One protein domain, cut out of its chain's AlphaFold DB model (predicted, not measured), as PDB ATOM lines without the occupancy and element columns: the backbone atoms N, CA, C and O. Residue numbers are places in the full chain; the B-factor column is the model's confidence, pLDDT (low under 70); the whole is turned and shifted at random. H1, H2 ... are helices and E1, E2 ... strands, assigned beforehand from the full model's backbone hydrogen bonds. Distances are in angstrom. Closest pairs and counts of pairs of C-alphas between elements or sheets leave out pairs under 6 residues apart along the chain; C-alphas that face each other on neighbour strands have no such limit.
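What this domain is: This is residues 660 to 769 of the 769 residues of an uncharacterized protein of Bacteroides fragilis (strain 638R) (UniProt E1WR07). Look for one sheet of three strands, E1 to E3, with two helices that run opposite ways, H1 and H2, over one of its faces; the small helix H4 covers E1 on that same face, and the other face has no named helix on it. H5 packs beside H1, off the sheet, after a long link whose residues 754 to 755 pair with E3, and H3 turns off the end of H2 near one end of the sheet. The printed part has 110 residues with five named helices and three named strands, in the order H1 H2 H3 E1 E2 E3 H4 H5; the sheet, E1 E2 E3, is antiparallel and the class is mixed, helices and strands. The whole is compact, with a radius of gyration of the C-alphas of 12.9 A, and spans 36 by 29 by 24 A.

How they stand to each other: Start with H1, residues 663 to 678, and H2, residues 684 to 695, a helical hairpin at a shallow tilt of 15 degrees; they only just touch, with 3 pairs of C-alphas within 8 A, closest at Leu 673 and Leu 687, 7.0 A. H3, residues 698 to 703, touches H2 only at the corner, and only just, with 3 pairs, closest at the C-alphas of Ile 695 and Val 701, 5.9 A. Next come E1, residues 706 to 711, E2, residues 719 to 725, and E3, residues 728 to 735, a meander, each strand the antiparallel neighbour of the one before. Between E1 and E2 find N 708 and O 722 at 2.8 A; between E2 and E3, N 723 and O 730 at 2.9 A. H1 and H2 make two layers with the sheet, helices on one face, at heights over the sheet of 9.6 A and 10.1 A. H4, residues 739 to 743, is over E1 on the same face and touches H2, with the C-alphas of Ile 695 and Phe 742 6.6 A apart. H5, residues 761 to 768, touches H1 at a shallow tilt of 20 degrees, opposite ways, with the C-alphas of Leu 668 and Leu 768 closest at 5.3 A. In H1, H2, H4 and H5 every O i to N i+4 pair is within hydrogen-bond range; in H3, 1 of 2 is.

Where its parts are: Find C-alpha 663 at (-38.917, -0.816, 82.316); from there H1 runs 22.2 A to C-alpha 678. H2 is 16.4 A long, E1 16.5 A, E2 19.6 A and E3 19.7 A. H5 ends at C-alpha 768, at (-45.209, -3.948, 89.615).

The domain as a whole: The C-alphas of Glu 716 and Ser 769, the two farthest apart, are 37.0 A from each other. The printed part has no cut, and the link from H4 to H5, 17 residues, is long. Look for pLDDT under 70 at residues 680 to 681, 713 to 716 and 758 to 759.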
ATOM      1  N   GLU A 660     -32.647  -2.167  88.398       83.81
ATOM      2  CA  GLU A 660     -32.479  -2.921  87.157       83.81
ATOM      3  C   GLU A 660     -32.761  -2.016  85.951       83.81
ATOM      4  O   GLU A 660     -33.759  -1.294  85.932       83.81
ATOM      5  N   ALA A 661     -31.913  -2.082  84.921       87.25
ATOM      6  CA  ALA A 661     -32.078  -1.340  83.668       87.25
ATOM      7  C   ALA A 661     -33.142  -1.979  82.745       87.25
ATOM      8  O   ALA A 661     -32.900  -2.276  81.577       87.25
ATOM      9  N   THR A 662     -34.336  -2.216  83.290       90.12
ATOM     10  CA  THR A 662     -35.544  -2.671  82.584       90.12
ATOM     11  C   THR A 662     -36.712  -1.742  82.926       90.12
ATOM     12  O   THR A 662     -36.687  -1.059  83.951       90.12
ATOM     13  N   VAL A 663     -37.744  -1.682  82.074       88.19
ATOM     14  CA  VAL A 663     -38.917  -0.816  82.316       88.19
ATOM     15  C   VAL A 663     -39.622  -1.226  83.609       88.19
ATOM     16  O   VAL A 663     -39.937  -0.373  84.437       88.19
ATOM     17  N   GLU A 664     -39.839  -2.526  83.795       89.19
ATOM     18  CA  GLU A 664     -40.520  -3.099  84.953       89.19
ATOM     19  C   GLU A 664     -39.674  -2.957  86.224       89.19
ATOM     20  O   GLU A 664     -40.179  -2.496  87.248       89.19
ATOM     21  N   GLY A 665     -38.375  -3.267  86.147       87.94
ATOM     22  CA  GLY A 665     -37.468  -3.211  87.292       87.94
ATOM     23  C   GLY A 665     -37.231  -1.789  87.802       87.94
ATOM     24  O   GLY A 665     -37.309  -1.540  89.007       87.94
ATOM     25  N   LEU A 666     -37.024  -0.821  86.902       93.19
ATOM     26  CA  LEU A 666     -36.886   0.585  87.286       93.19
ATOM     27  C   LEU A 666     -38.220   1.170  87.783       93.19
ATOM     28  O   LEU A 666     -38.219   1.961  88.730       93.19
ATOM     29  N   ALA A 667     -39.359   0.762  87.209       91.88
ATOM     30  CA  ALA A 667     -40.678   1.180  87.691       91.88
ATOM     31  C   ALA A 667     -40.951   0.668  89.108       91.88
ATOM     32  O   ALA A 667     -41.358   1.455  89.964       91.88
ATOM     33  N   LEU A 668     -40.682  -0.615  89.375       91.69
ATOM     34  CA  LEU A 668     -40.815  -1.206  90.705       91.69
ATOM     35  C   LEU A 668     -39.880  -0.527  91.710       91.69
ATOM     36  O   LEU A 668     -40.295  -0.216  92.826       91.69
ATOM     37  N   TYR A 669     -38.641  -0.229  91.314       93.00
ATOM     38  CA  TYR A 669     -37.684   0.466  92.174       93.00
ATOM     39  C   TYR A 669     -38.152   1.884  92.535       93.00
ATOM     40  O   TYR A 669     -38.135   2.253  93.709       93.00
ATOM     41  N   ILE A 670     -38.620   2.675  91.560       94.06
ATOM     42  CA  ILE A 670     -39.153   4.029  91.801       94.06
ATOM     43  C   ILE A 670     -40.438   3.972  92.640       94.06
ATOM     44  O   ILE A 670     -40.613   4.799  93.537       94.06
ATOM     45  N   ALA A 671     -41.312   2.991  92.398       91.31
ATOM     46  CA  ALA A 671     -42.523   2.792  93.186       91.31
ATOM     47  C   ALA A 671     -42.203   2.426  94.639       91.31
ATOM     48  O   ALA A 671     -42.729   3.057  95.550       91.31
ATOM     49  N   THR A 672     -41.276   1.494  94.865       89.69
ATOM     50  CA  THR A 672     -40.827   1.110  96.213       89.69
ATOM     51  C   THR A 672     -40.155   2.286  96.922       89.69
ATOM     52  O   THR A 672     -40.435   2.561  98.081       89.69
ATOM     53  N   LEU A 673     -39.323   3.054  96.212       91.25
ATOM     54  CA  LEU A 673     -38.689   4.261  96.748       91.25
ATOM     55  C   LEU A 673     -39.727   5.324  97.143       91.25
ATOM     56  O   LEU A 673     -39.606   5.946  98.197       91.25
ATOM     57  N   SER A 674     -40.761   5.511  96.320       90.00
ATOM     58  CA  SER A 674     -41.880   6.403  96.625       90.00
ATOM     59  C   SER A 674     -42.708   5.893  97.804       90.00
ATOM     60  O   SER A 674     -43.087   6.697  98.649       90.00
ATOM     61  N   GLN A 675     -42.976   4.588  97.885       86.44
ATOM     62  CA  GLN A 675     -43.726   3.968  98.979       86.44
ATOM     63  C   GLN A 675     -42.986   4.106 100.305       86.44
ATOM     64  O   GLN A 675     -43.554   4.620 101.260       86.44
ATOM     65  N   SER A 676     -41.705   3.742 100.355       83.69
ATOM     66  CA  SER A 676     -40.897   3.876 101.566       83.69
ATOM     67  C   SER A 676     -40.734   5.331 102.000       83.69
ATOM     68  O   SER A 676     -40.610   5.607 103.192       83.69
ATOM     69  N   PHE A 677     -40.746   6.286 101.068       83.69
ATOM     70  CA  PHE A 677     -40.764   7.700 101.435       83.69
ATOM     71  C   PHE A 677     -42.119   8.125 102.021       83.69
ATOM     72  O   PHE A 677     -42.150   8.763 103.070       83.69
ATOM     73  N   ILE A 678     -43.229   7.726 101.391       76.62
ATOM     74  CA  ILE A 678     -44.598   7.997 101.865       76.62
ATOM     75  C   ILE A 678     -44.837   7.377 103.252       76.62
ATOM     76  O   ILE A 678     -45.378   8.035 104.135       76.62
ATOM     77  N   ASN A 679     -44.354   6.154 103.473       75.94
ATOM     78  CA  ASN A 679     -44.454   5.425 104.740       75.94
ATOM     79  C   ASN A 679     -43.440   5.895 105.800       75.94
ATOM     80  O   ASN A 679     -43.363   5.308 106.878       75.94
ATOM     81  N   ARG A 680     -42.640   6.934 105.511       65.00
ATOM     82  CA  ARG A 680     -41.590   7.479 106.395       65.00
ATOM     83  C   ARG A 680     -40.486   6.474 106.773       65.00
ATOM     84  O   ARG A 680     -39.747   6.690 107.731       65.00
ATOM     85  N   GLU A 681     -40.320   5.407 105.998       68.94
ATOM     86  CA  GLU A 681     -39.260   4.405 106.175       68.94
ATOM     87  C   GLU A 681     -37.892   4.947 105.738       68.94
ATOM     88  O   GLU A 681     -36.855   4.575 106.292       68.94
ATOM     89  N   ILE A 682     -37.881   5.858 104.758       77.38
ATOM     90  CA  ILE A 682     -36.681   6.570 104.315       77.38
ATOM     91  C   ILE A 682     -36.858   8.081 104.431       77.38
ATOM     92  O   ILE A 682     -37.908   8.644 104.134       77.38
ATOM     93  N   LYS A 683     -35.781   8.765 104.819       75.44
ATOM     94  CA  LYS A 683     -35.743  10.230 104.869       75.44
ATOM     95  C   LYS A 683     -35.593  10.823 103.468       75.44
ATOM     96  O   LYS A 683     -34.995  10.211 102.579       75.44
ATOM     97  N   LYS A 684     -36.024  12.077 103.303       79.06
ATOM     98  CA  LYS A 684     -35.919  12.843 102.047       79.06
ATOM     99  C   LYS A 684     -34.492  12.921 101.489       79.06
ATOM    100  O   LYS A 684     -34.290  12.987 100.281       79.06
ATOM    101  N   THR A 685     -33.494  12.859 102.364       71.12
ATOM    102  CA  THR A 685     -32.071  12.873 102.006       71.12
ATOM    103  C   THR A 685     -31.642  11.595 101.278       71.12
ATOM    104  O   THR A 685     -30.948  11.661 100.263       71.12
ATOM    105  N   ILE A 686     -32.127  10.436 101.738       79.62
ATOM    106  CA  ILE A 686     -31.924   9.136 101.087       79.62
ATOM    107  C   ILE A 686     -32.678   9.110  99.758       79.62
ATOM    108  O   ILE A 686     -32.095   8.736  98.743       79.62
ATOM    109  N   LEU A 687     -33.933   9.573  99.748       86.62
ATOM    110  CA  LEU A 687     -34.733   9.703  98.530       86.62
ATOM    111  C   LEU A 687     -33.983  10.507  97.454       86.62
ATOM    112  O   LEU A 687     -33.793  10.018  96.344       86.62
ATOM    113  N   ASN A 688     -33.500  11.704  97.792       84.88
ATOM    114  CA  ASN A 688     -32.816  12.586  96.847       84.88
ATOM    115  C   ASN A 688     -31.520  11.960  96.299       84.88
ATOM    116  O   ASN A 688     -31.271  11.998  95.097       84.88
ATOM    117  N   ALA A 689     -30.725  11.305  97.153       84.19
ATOM    118  CA  ALA A 689     -29.521  10.595  96.718       84.19
ATOM    119  C   ALA A 689     -29.839   9.433  95.759       84.19
ATOM    120  O   ALA A 689     -29.147   9.243  94.761       84.19
ATOM    121  N   LYS A 690     -30.900   8.664  96.036       89.50
ATOM    122  CA  LYS A 690     -31.335   7.557  95.173       89.50
ATOM    123  C   LYS A 690     -31.882   8.060  93.833       89.50
ATOM    124  O   LYS A 690     -31.535   7.487  92.806       89.50
ATOM    125  N   LEU A 691     -32.662   9.143  93.826       92.12
ATOM    126  CA  LEU A 691     -33.155   9.784  92.600       92.12
ATOM    127  C   LEU A 691     -32.012  10.371  91.761       92.12
ATOM    128  O   LEU A 691     -32.009  10.226  90.542       92.12
ATOM    129  N   LEU A 692     -31.014  10.982  92.403       88.81
ATOM    130  CA  LEU A 692     -29.834  11.507  91.717       88.81
ATOM    131  C   LEU A 692     -29.019  10.390  91.051       88.81
ATOM    132  O   LEU A 692     -28.553  10.563  89.930       88.81
ATOM    133  N   ASN A 693     -28.882   9.230  91.704       89.75
ATOM    134  CA  ASN A 693     -28.209   8.073  91.109       89.75
ATOM    135  C   ASN A 693     -28.926   7.562  89.853       89.75
ATOM    136  O   ASN A 693     -28.250   7.214  88.895       89.75
ATOM    137  N   ILE A 694     -30.266   7.562  89.839       91.75
ATOM    138  CA  ILE A 694     -31.050   7.188  88.648       91.75
ATOM    139  C   ILE A 694     -30.751   8.143  87.487       91.75
ATOM    140  O   ILE A 694     -30.609   7.714  86.351       91.75
ATOM    141  N   ILE A 695     -30.648   9.441  87.769       90.50
ATOM    142  CA  ILE A 695     -30.494  10.481  86.741       90.50
ATOM    143  C   ILE A 695     -29.051  10.623  86.236       90.50
ATOM    144  O   ILE A 695     -28.829  11.109  85.128       90.50
ATOM    145  N   ASN A 696     -28.071  10.183  87.026       89.25
ATOM    146  CA  ASN A 696     -26.667  10.127  86.618       89.25
ATOM    147  C   ASN A 696     -26.324   8.887  85.774       89.25
ATOM    148  O   ASN A 696     -25.204   8.807  85.270       89.25
ATOM    149  N   ASP A 697     -27.249   7.937  85.635       90.25
ATOM    150  CA  ASP A 697     -27.086   6.733  84.825       90.25
ATOM    151  C   ASP A 697     -27.840   6.884  83.493       90.25
ATOM    152  O   ASP A 697     -29.070   6.958  83.457       90.25
ATOM    153  N   ASP A 698     -27.094   6.955  82.389       89.56
ATOM    154  CA  ASP A 698     -27.664   7.178  81.057       89.56
ATOM    155  C   ASP A 698     -28.578   6.024  80.604       89.56
ATOM    156  O   ASP A 698     -29.591   6.284  79.950       89.56
ATOM    157  N   GLU A 699     -28.296   4.774  81.002       91.44
ATOM    158  CA  GLU A 699     -29.133   3.622  80.634       91.44
ATOM    159  C   GLU A 699     -30.505   3.694  81.320       91.44
ATOM    160  O   GLU A 699     -31.532   3.414  80.701       91.44
ATOM    161  N   LEU A 700     -30.550   4.136  82.582       92.25
ATOM    162  CA  LEU A 700     -31.804   4.305  83.325       92.25
ATOM    163  C   LEU A 700     -32.611   5.509  82.827       92.25
ATOM    164  O   LEU A 700     -33.841   5.451  82.746       92.25
ATOM    165  N   VAL A 701     -31.930   6.597  82.463       91.62
ATOM    166  CA  VAL A 701     -32.568   7.798  81.905       91.62
ATOM    167  C   VAL A 701     -33.246   7.511  80.564       91.62
ATOM    168  O   VAL A 701     -34.343   8.021  80.309       91.62
ATOM    169  N   ASP A 702     -32.649   6.670  79.718       90.19
ATOM    170  CA  ASP A 702     -33.231   6.306  78.423       90.19
ATOM    171  C   ASP A 702     -34.564   5.550  78.567       90.19
ATOM    172  O   ASP A 702     -35.485   5.767  77.767       90.19
ATOM    173  N   ILE A 703     -34.704   4.757  79.635       92.69
ATOM    174  CA  ILE A 703     -35.905   3.975  79.972       92.69
ATOM    175  C   ILE A 703     -37.050   4.860  80.490       92.69
ATOM    176  O   ILE A 703     -38.223   4.557  80.260       92.69
ATOM    177  N   LEU A 704     -36.741   5.976  81.161       93.31
ATOM    178  CA  LEU A 704     -37.758   6.894  81.679       93.31
ATOM    179  C   LEU A 704     -38.577   7.512  80.535       93.31
ATOM    180  O   LEU A 704     -38.044   8.044  79.565       93.31
ATOM    181  N   GLU A 705     -39.900   7.496  80.654       92.88
ATOM    182  CA  GLU A 705     -40.823   8.094  79.684       92.88
ATOM    183  C   GLU A 705     -40.892   9.621  79.837       92.88
ATOM    184  O   GLU A 705     -41.127  10.337  78.863       92.88
ATOM    185  N   MET A 706     -40.686  10.132  81.056       92.81
ATOM    186  CA  MET A 706     -40.704  11.561  81.367       92.81
ATOM    187  C   MET A 706     -39.760  11.899  82.513       92.81
ATOM    188  O   MET A 706     -39.702  11.189  83.512       92.81
ATOM    189  N   ILE A 707     -39.091  13.040  82.382       95.88
ATOM    190  CA  ILE A 707     -38.344  13.702  83.447       95.88
ATOM    191  C   ILE A 707     -38.766  15.167  83.403       95.88
ATOM    192  O   ILE A 707     -38.452  15.881  82.451       95.88
ATOM    193  N   GLY A 708     -39.533  15.609  84.392       90.88
ATOM    194  CA  GLY A 708     -39.975  16.989  84.543       90.88
ATOM    195  C   GLY A 708     -39.343  17.620  85.772       90.88
ATOM    196  O   GLY A 708     -39.362  17.028  86.842       90.88
ATOM    197  N   VAL A 709     -38.814  18.831  85.628       91.75
ATOM    198  CA  VAL A 709     -38.286  19.627  86.739       91.75
ATOM    199  C   VAL A 709     -39.036  20.947  86.754       91.75
ATOM    200  O   VAL A 709     -39.072  21.648  85.741       91.75
ATOM    201  N   VAL A 710     -39.661  21.272  87.881       87.75
ATOM    202  CA  VAL A 710     -40.436  22.507  88.060       87.75
ATOM    203  C   VAL A 710     -39.948  23.197  89.324       87.75
ATOM    204  O   VAL A 710     -39.680  22.535  90.316       87.75
ATOM    205  N   ASN A 711     -39.803  24.522  89.313       85.00
ATOM    206  CA  ASN A 711     -39.507  25.249  90.550       85.00
ATOM    207  C   ASN A 711     -40.633  25.002  91.554       85.00
ATOM    208  O   ASN A 711     -41.804  25.104  91.175       85.00
ATOM    209  N   SER A 712     -40.285  24.718  92.808       76.69
ATOM    210  CA  SER A 712     -41.302  24.650  93.853       76.69
ATOM    211  C   SER A 712     -42.003  26.005  93.940       76.69
ATOM    212  O   SER A 712     -41.365  27.059  93.881       76.69
ATOM    213  N   LYS A 713     -43.334  25.979  94.035       66.62
ATOM    214  CA  LYS A 713     -44.145  27.193  94.208       66.62
ATOM    215  C   LYS A 713     -44.143  27.695  95.650       66.62
ATOM    216  O   LYS A 713     -44.548  28.829  95.881       66.62
ATOM    217  N   THR A 714     -43.743  26.847  96.592       52.12
ATOM    218  CA  THR A 714     -43.899  27.064  98.034       52.12
ATOM    219  C   THR A 714     -42.571  27.282  98.747       52.12
ATOM    220  O   THR A 714     -42.562  27.882  99.814       52.12
ATOM    221  N   THR A 715     -41.444  26.859  98.164       62.81
ATOM    222  CA  THR A 715     -40.132  26.948  98.820       62.81
ATOM    223  C   THR A 715     -39.064  27.486  97.873       62.81
ATOM    224  O   THR A 715     -38.788  26.904  96.820       62.81
ATOM    225  N   GLU A 716     -38.436  28.598  98.260       65.06
ATOM    226  CA  GLU A 716     -37.331  29.205  97.516       65.06
ATOM    227  C   GLU A 716     -36.139  28.229  97.441       65.06
ATOM    228  O   GLU A 716     -35.816  27.541  98.408       65.06
ATOM    229  N   ASN A 717     -35.499  28.129  96.273       72.44
ATOM    230  CA  ASN A 717     -34.409  27.184  95.959       72.44
ATOM    231  C   ASN A 717     -34.763  25.679  95.934       72.44
ATOM    232  O   ASN A 717     -33.876  24.863  95.670       72.44
ATOM    233  N   ALA A 718     -36.032  25.294  96.105       80.75
ATOM    234  CA  ALA A 718     -36.486  23.914  95.910       80.75
ATOM    235  C   ALA A 718     -37.062  23.666  94.500       80.75
ATOM    236  O   ALA A 718     -37.423  24.593  93.762       80.75
ATOM    237  N   PHE A 719     -37.180  22.396  94.113       86.81
ATOM    238  CA  PHE A 719     -37.823  21.973  92.868       86.81
ATOM    239  C   PHE A 719     -38.652  20.699  93.053       86.81
ATOM    240  O   PHE A 719     -38.346  19.857  93.890       86.81
ATOM    241  N   ASP A 720     -39.676  20.547  92.226       89.00
ATOM    242  CA  ASP A 720     -40.470  19.333  92.115       89.00
ATOM    243  C   ASP A 720     -39.946  18.500  90.945       89.00
ATOM    244  O   ASP A 720     -39.789  19.005  89.824       89.00
ATOM    245  N   LEU A 721     -39.682  17.221  91.205       93.94
ATOM    246  CA  LEU A 721     -39.267  16.248  90.202       93.94
ATOM    247  C   LEU A 721     -40.444  15.356  89.816       93.94
ATOM    248  O   LEU A 721     -41.104  14.758  90.663       93.94
ATOM    249  N   LEU A 722     -40.674  15.231  88.516       93.31
ATOM    250  CA  LEU A 722     -41.670  14.353  87.926       93.31
ATOM    251  C   LEU A 722     -40.959  13.260  87.135       93.31
ATOM    252  O   LEU A 722     -40.299  13.572  86.146       93.31
ATOM    253  N   LEU A 723     -41.118  12.001  87.533       96.12
ATOM    254  CA  LEU A 723     -40.591  10.850  86.802       96.12
ATOM    255  C   LEU A 723     -41.748  10.034  86.232       96.12
ATOM    256  O   LEU A 723     -42.631   9.596  86.965       96.12
ATOM    257  N   GLY A 724     -41.752   9.847  84.916       93.69
ATOM    258  CA  GLY A 724     -42.706   8.992  84.221       93.69
ATOM    259  C   GLY A 724     -42.064   7.682  83.807       93.69
ATOM    260  O   GLY A 724     -41.033   7.712  83.140       93.69
ATOM    261  N   ILE A 725     -42.665   6.551  84.166       94.75
ATOM    262  CA  ILE A 725     -42.200   5.221  83.760       94.75
ATOM    263  C   ILE A 725     -43.344   4.207  83.802       94.75
ATOM    264  O   ILE A 725     -44.206   4.279  84.675       94.75
ATOM    265  N   ASN A 726     -43.361   3.272  82.849       92.50
ATOM    266  CA  ASN A 726     -44.363   2.209  82.739       92.50
ATOM    267  C   ASN A 726     -45.822   2.721  82.784       92.50
ATOM    268  O   ASN A 726     -46.700   2.118  83.396       92.50
ATOM    269  N   GLY A 727     -46.091   3.887  82.178       86.75
ATOM    270  CA  GLY A 727     -47.417   4.516  82.212       86.75
ATOM    271  C   GLY A 727     -47.805   5.189  83.537       86.75
ATOM    272  O   GLY A 727     -48.899   5.751  83.616       86.75
ATOM    273  N   TYR A 728     -46.934   5.190  84.546       93.25
ATOM    274  CA  TYR A 728     -47.126   5.865  85.830       93.25
ATOM    275  C   TYR A 728     -46.328   7.170  85.908       93.25
ATOM    276  O   TYR A 728     -45.287   7.318  85.271       93.25
ATOM    277  N   LEU A 729     -46.821   8.123  86.699       94.44
ATOM    278  CA  LEU A 729     -46.179   9.405  86.977       94.44
ATOM    279  C   LEU A 729     -45.956   9.563  88.481       94.44
ATOM    280  O   LEU A 729     -46.910   9.776  89.232       94.44
ATOM    281  N   PHE A 730     -44.694   9.531  88.888       94.50
ATOM    282  CA  PHE A 730     -44.245   9.761  90.256       94.50
ATOM    283  C   PHE A 730     -43.850  11.228  90.425       94.50
ATOM    284  O   PHE A 730     -43.132  11.785  89.591       94.50
ATOM    285  N   LYS A 731     -44.336  11.865  91.493       91.50
ATOM    286  CA  LYS A 731     -44.032  13.262  91.819       91.50
ATOM    287  C   LYS A 731     -43.314  13.325  93.159       91.50
ATOM    288  O   LYS A 731     -43.853  12.885  94.169       91.50
ATOM    289  N   PHE A 732     -42.121  13.901  93.152       91.75
ATOM    290  CA  PHE A 732     -41.299  14.118  94.332       91.75
ATOM    291  C   PHE A 732     -41.198  15.618  94.574       91.75
ATOM    292  O   PHE A 732     -40.566  16.339  93.800       91.75
ATOM    293  N   TYR A 733     -41.870  16.083  95.620       85.00
ATOM    294  CA  TYR A 733     -42.035  17.506  95.893       85.00
ATOM    295  C   TYR A 733     -40.889  18.075  96.724       85.00
ATOM    296  O   TYR A 733     -40.360  17.413  97.626       85.00
ATOM    297  N   THR A 734     -40.560  19.337  96.461       80.69
ATOM    298  CA  THR A 734     -39.673  20.150  97.304       80.69
ATOM    299  C   THR A 734     -38.313  19.471  97.528       80.69
ATOM    300  O   THR A 734     -37.837  19.339  98.659       80.69
ATOM    301  N   LEU A 735     -37.713  18.950  96.456       81.31
ATOM    302  CA  LEU A 735     -36.334  18.473  96.454       81.31
ATOM    303  C   LEU A 735     -35.376  19.670  96.462       81.31
ATOM    304  O   LEU A 735     -35.664  20.725  95.897       81.31
ATOM    305  N   PHE A 736     -34.220  19.486  97.092       73.31
ATOM    306  CA  PHE A 736     -33.184  20.509  97.225       73.31
ATOM    307  C   PHE A 736     -31.876  20.013  96.608       73.31
ATOM    308  O   PHE A 736     -31.607  18.812  96.624       73.31
ATOM    309  N   ASN A 737     -31.038  20.937  96.134       74.88
ATOM    310  CA  ASN A 737     -29.708  20.670  95.562       74.88
ATOM    311  C   ASN A 737     -29.738  19.855  94.248       74.88
ATOM    312  O   ASN A 737     -30.709  19.179  93.925       74.88
ATOM    313  N   ASN A 738     -28.673  19.930  93.441       80.81
ATOM    314  CA  ASN A 738     -28.516  19.199  92.164       80.81
ATOM    315  C   ASN A 738     -29.622  19.407  91.111       80.81
ATOM    316  O   ASN A 738     -29.697  18.655  90.142       80.81
ATOM    317  N   LYS A 739     -30.467  20.435  91.249       84.12
ATOM    318  CA  LYS A 739     -31.535  20.762  90.291       84.12
ATOM    319  C   LYS A 739     -31.035  20.822  88.844       84.12
ATOM    320  O   LYS A 739     -31.732  20.378  87.937       84.12
ATOM    321  N   GLU A 740     -29.832  21.353  88.638       85.06
ATOM    322  CA  GLU A 740     -29.185  21.438  87.326       85.06
ATOM    323  C   GLU A 740     -28.951  20.056  86.701       85.06
ATOM    324  O   GLU A 740     -29.203  19.884  85.510       85.06
ATOM    325  N   SER A 741     -28.573  19.050  87.499       85.38
ATOM    326  CA  SER A 741     -28.395  17.663  87.048       85.38
ATOM    327  C   SER A 741     -29.708  17.061  86.540       85.38
ATOM    328  O   SER A 741     -29.734  16.445  85.478       85.38
ATOM    329  N   PHE A 742     -30.819  17.299  87.246       90.00
ATOM    330  CA  PHE A 742     -32.148  16.850  86.813       90.00
ATOM    331  C   PHE A 742     -32.647  17.621  85.586       90.00
ATOM    332  O   PHE A 742     -33.200  17.033  84.657       90.00
ATOM    333  N   ALA A 743     -32.438  18.940  85.559       87.50
ATOM    334  CA  ALA A 743     -32.871  19.797  84.459       87.50
ATOM    335  C   ALA A 743     -32.125  19.481  83.151       87.50
ATOM    336  O   ALA A 743     -32.721  19.546  82.078       87.50
ATOM    337  N   ALA A 744     -30.852  19.076  83.226       88.69
ATOM    338  CA  ALA A 744     -30.054  18.681  82.065       88.69
ATOM    339  C   ALA A 744     -30.586  17.427  81.344       88.69
ATOM    340  O   ALA A 744     -30.286  17.228  80.168       88.69
ATOM    341  N   LYS A 745     -31.383  16.593  82.025       90.50
ATOM    342  CA  LYS A 745     -31.942  15.335  81.500       90.50
ATOM    343  C   LYS A 745     -33.456  15.412  81.244       90.50
ATOM    344  O   LYS A 745     -34.127  14.387  81.179       90.50
ATOM    345  N   GLN A 746     -34.022  16.614  81.110       90.62
ATOM    346  CA  GLN A 746     -35.470  16.801  80.974       90.62
ATOM    347  C   GLN A 746     -36.040  16.104  79.721       90.62
ATOM    348  O   GLN A 746     -35.552  16.288  78.606       90.62
ATOM    349  N   LYS A 747     -37.127  15.344  79.897       90.12
ATOM    350  CA  LYS A 747     -37.769  14.527  78.854       90.12
ATOM    351  C   LYS A 747     -39.287  14.638  78.962       90.12
ATOM    352  O   LYS A 747     -39.836  14.578  80.060       90.12
ATOM    353  N   LYS A 748     -39.984  14.812  77.837       86.44
ATOM    354  CA  LYS A 748     -41.457  14.877  77.798       86.44
ATOM    355  C   LYS A 748     -42.049  13.506  77.474       86.44
ATOM    356  O   LYS A 748     -41.534  12.819  76.599       86.44
ATOM    357  N   ALA A 749     -43.158  13.163  78.131       85.12
ATOM    358  CA  ALA A 749     -43.923  11.963  77.804       85.12
ATOM    359  C   ALA A 749     -44.597  12.083  76.429       85.12
ATOM    360  O   ALA A 749     -45.151  13.130  76.090       85.12
ATOM    361  N   ASN A 750     -44.638  10.971  75.693       79.25
ATOM    362  CA  ASN A 750     -45.386  10.841  74.435       79.25
ATOM    363  C   ASN A 750     -46.821  10.304  74.633       79.25
ATOM    364  O   ASN A 750     -47.546  10.108  73.661       79.25
ATOM    365  N   LYS A 751     -47.231  10.039  75.881       81.12
ATOM    366  CA  LYS A 751     -48.554   9.517  76.260       81.12
ATOM    367  C   LYS A 751     -49.004  10.095  77.604       81.12
ATOM    368  O   LYS A 751     -48.193  10.638  78.352       81.12
ATOM    369  N   LEU A 752     -50.296   9.966  77.910       81.12
ATOM    370  CA  LEU A 752     -50.837  10.313  79.224       81.12
ATOM    371  C   LEU A 752     -50.341   9.304  80.272       81.12
ATOM    372  O   LEU A 752     -50.400   8.098  80.036       81.12
ATOM    373  N   LEU A 753     -49.876   9.801  81.418       89.06
ATOM    374  CA  LEU A 753     -49.368   8.987  82.523       89.06
ATOM    375  C   LEU A 753     -50.325   9.041  83.718       89.06
ATOM    376  O   LEU A 753     -50.832  10.110  84.066       89.06
ATOM    377  N   LYS A 754     -50.555   7.895  84.363       83.81
ATOM    378  CA  LYS A 754     -51.386   7.778  85.565       83.81
ATOM    379  C   LYS A 754     -50.614   8.290  86.776       83.81
ATOM    380  O   LYS A 754     -49.564   7.755  87.116       83.81
ATOM    381  N   GLN A 755     -51.140   9.309  87.448       87.06
ATOM    382  CA  GLN A 755     -50.489   9.870  88.629       87.06
ATOM    383  C   GLN A 755     -50.478   8.874  89.797       87.06
ATOM    384  O   GLN A 755     -51.515   8.314  90.164       87.06
ATOM    385  N   VAL A 756     -49.299   8.703  90.389       81.31
ATOM    386  CA  VAL A 756     -49.085   7.936  91.614       81.31
ATOM    387  C   VAL A 756     -49.145   8.879  92.811       81.31
ATOM    388  O   VAL A 756     -48.605   9.987  92.774       81.31
ATOM    389  N   ASN A 757     -49.859   8.464  93.850       75.81
ATOM    390  CA  ASN A 757     -50.050   9.192  95.100       75.81
ATOM    391  C   ASN A 757     -50.180   8.197  96.266       75.81
ATOM    392  O   ASN A 757     -50.187   6.985  96.061       75.81
ATOM    393  N   GLN A 758     -50.307   8.700  97.492       68.88
ATOM    394  CA  GLN A 758     -50.401   7.852  98.684       68.88
ATOM    395  C   GLN A 758     -51.583   6.872  98.651       68.88
ATOM    396  O   GLN A 758     -51.439   5.746  99.106       68.88
ATOM    397  N   SER A 759     -52.722   7.239  98.052       62.81
ATOM    398  CA  SER A 759     -53.897   6.358  98.022       62.81
ATOM    399  C   SER A 759     -53.790   5.198  97.032       62.81
ATOM    400  O   SER A 759     -54.593   4.271  97.097       62.81
ATOM    401  N   ASN A 760     -52.828   5.230  96.105       74.69
ATOM    402  CA  ASN A 760     -52.648   4.160  95.127       74.69
ATOM    403  C   ASN A 760     -51.253   3.527  95.129       74.69
ATOM    404  O   ASN A 760     -51.076   2.519  94.446       74.69
ATOM    405  N   ILE A 761     -50.293   4.057  95.895       85.19
ATOM    406  CA  ILE A 761     -48.900   3.601  95.854       85.19
ATOM    407  C   ILE A 761     -48.759   2.114  96.193       85.19
ATOM    408  O   ILE A 761     -48.064   1.404  95.476       85.19
ATOM    409  N   GLU A 762     -49.473   1.613  97.202       77.56
ATOM    410  CA  GLU A 762     -49.422   0.196  97.584       77.56
ATOM    411  C   GLU A 762     -49.995  -0.711  96.486       77.56
ATOM    412  O   GLU A 762     -49.410  -1.734  96.139       77.56
ATOM    413  N   THR A 763     -51.096  -0.295  95.852       80.56
ATOM    414  CA  THR A 763     -51.661  -1.012  94.698       80.56
ATOM    415  C   THR A 763     -50.697  -1.005  93.513       80.56
ATOM    416  O   THR A 763     -50.572  -2.012  92.824       80.56
ATOM    417  N   VAL A 764     -50.013   0.115  93.268       81.88
ATOM    418  CA  VAL A 764     -49.029   0.246  92.185       81.88
ATOM    419  C   VAL A 764     -47.809  -0.636  92.447       81.88
ATOM    420  O   VAL A 764     -47.388  -1.346  91.542       81.88
ATOM    421  N   VAL A 765     -47.280  -0.659  93.674       85.94
ATOM    422  CA  VAL A 765     -46.167  -1.545  94.052       85.94
ATOM    423  C   VAL A 765     -46.565  -3.013  93.899       85.94
ATOM    424  O   VAL A 765     -45.824  -3.767  93.276       85.94
ATOM    425  N   ASN A 766     -47.758  -3.404  94.354       80.00
ATOM    426  CA  ASN A 766     -48.269  -4.773  94.201       80.00
ATOM    427  C   ASN A 766     -48.529  -5.176  92.739       80.00
ATOM    428  O   ASN A 766     -48.539  -6.360  92.431       80.00
ATOM    429  N   GLN A 767     -48.782  -4.216  91.843       82.50
ATOM    430  CA  GLN A 767     -48.945  -4.469  90.405       82.50
ATOM    431  C   GLN A 767     -47.609  -4.582  89.661       82.50
ATOM    432  O   GLN A 767     -47.570  -5.170  88.582       82.50
ATOM    433  N   LEU A 768     -46.554  -3.964  90.195       83.00
ATOM    434  CA  LEU A 768     -45.209  -3.948  89.615       83.00
ATOM    435  C   LEU A 768     -44.292  -5.036  90.200       83.00
ATOM    436  O   LEU A 768     -43.255  -5.310  89.598       83.00
ATOM    437  N   SER A 769     -44.654  -5.599  91.359       79.62
ATOM    438  CA  SER A 769     -44.005  -6.753  92.007       79.62
ATOM    439  C   SER A 769     -44.511  -8.058  91.409       79.62
ATOM    440  O   SER A 769     -43.685  -8.986  91.260       79.62
TER     441      SER A 769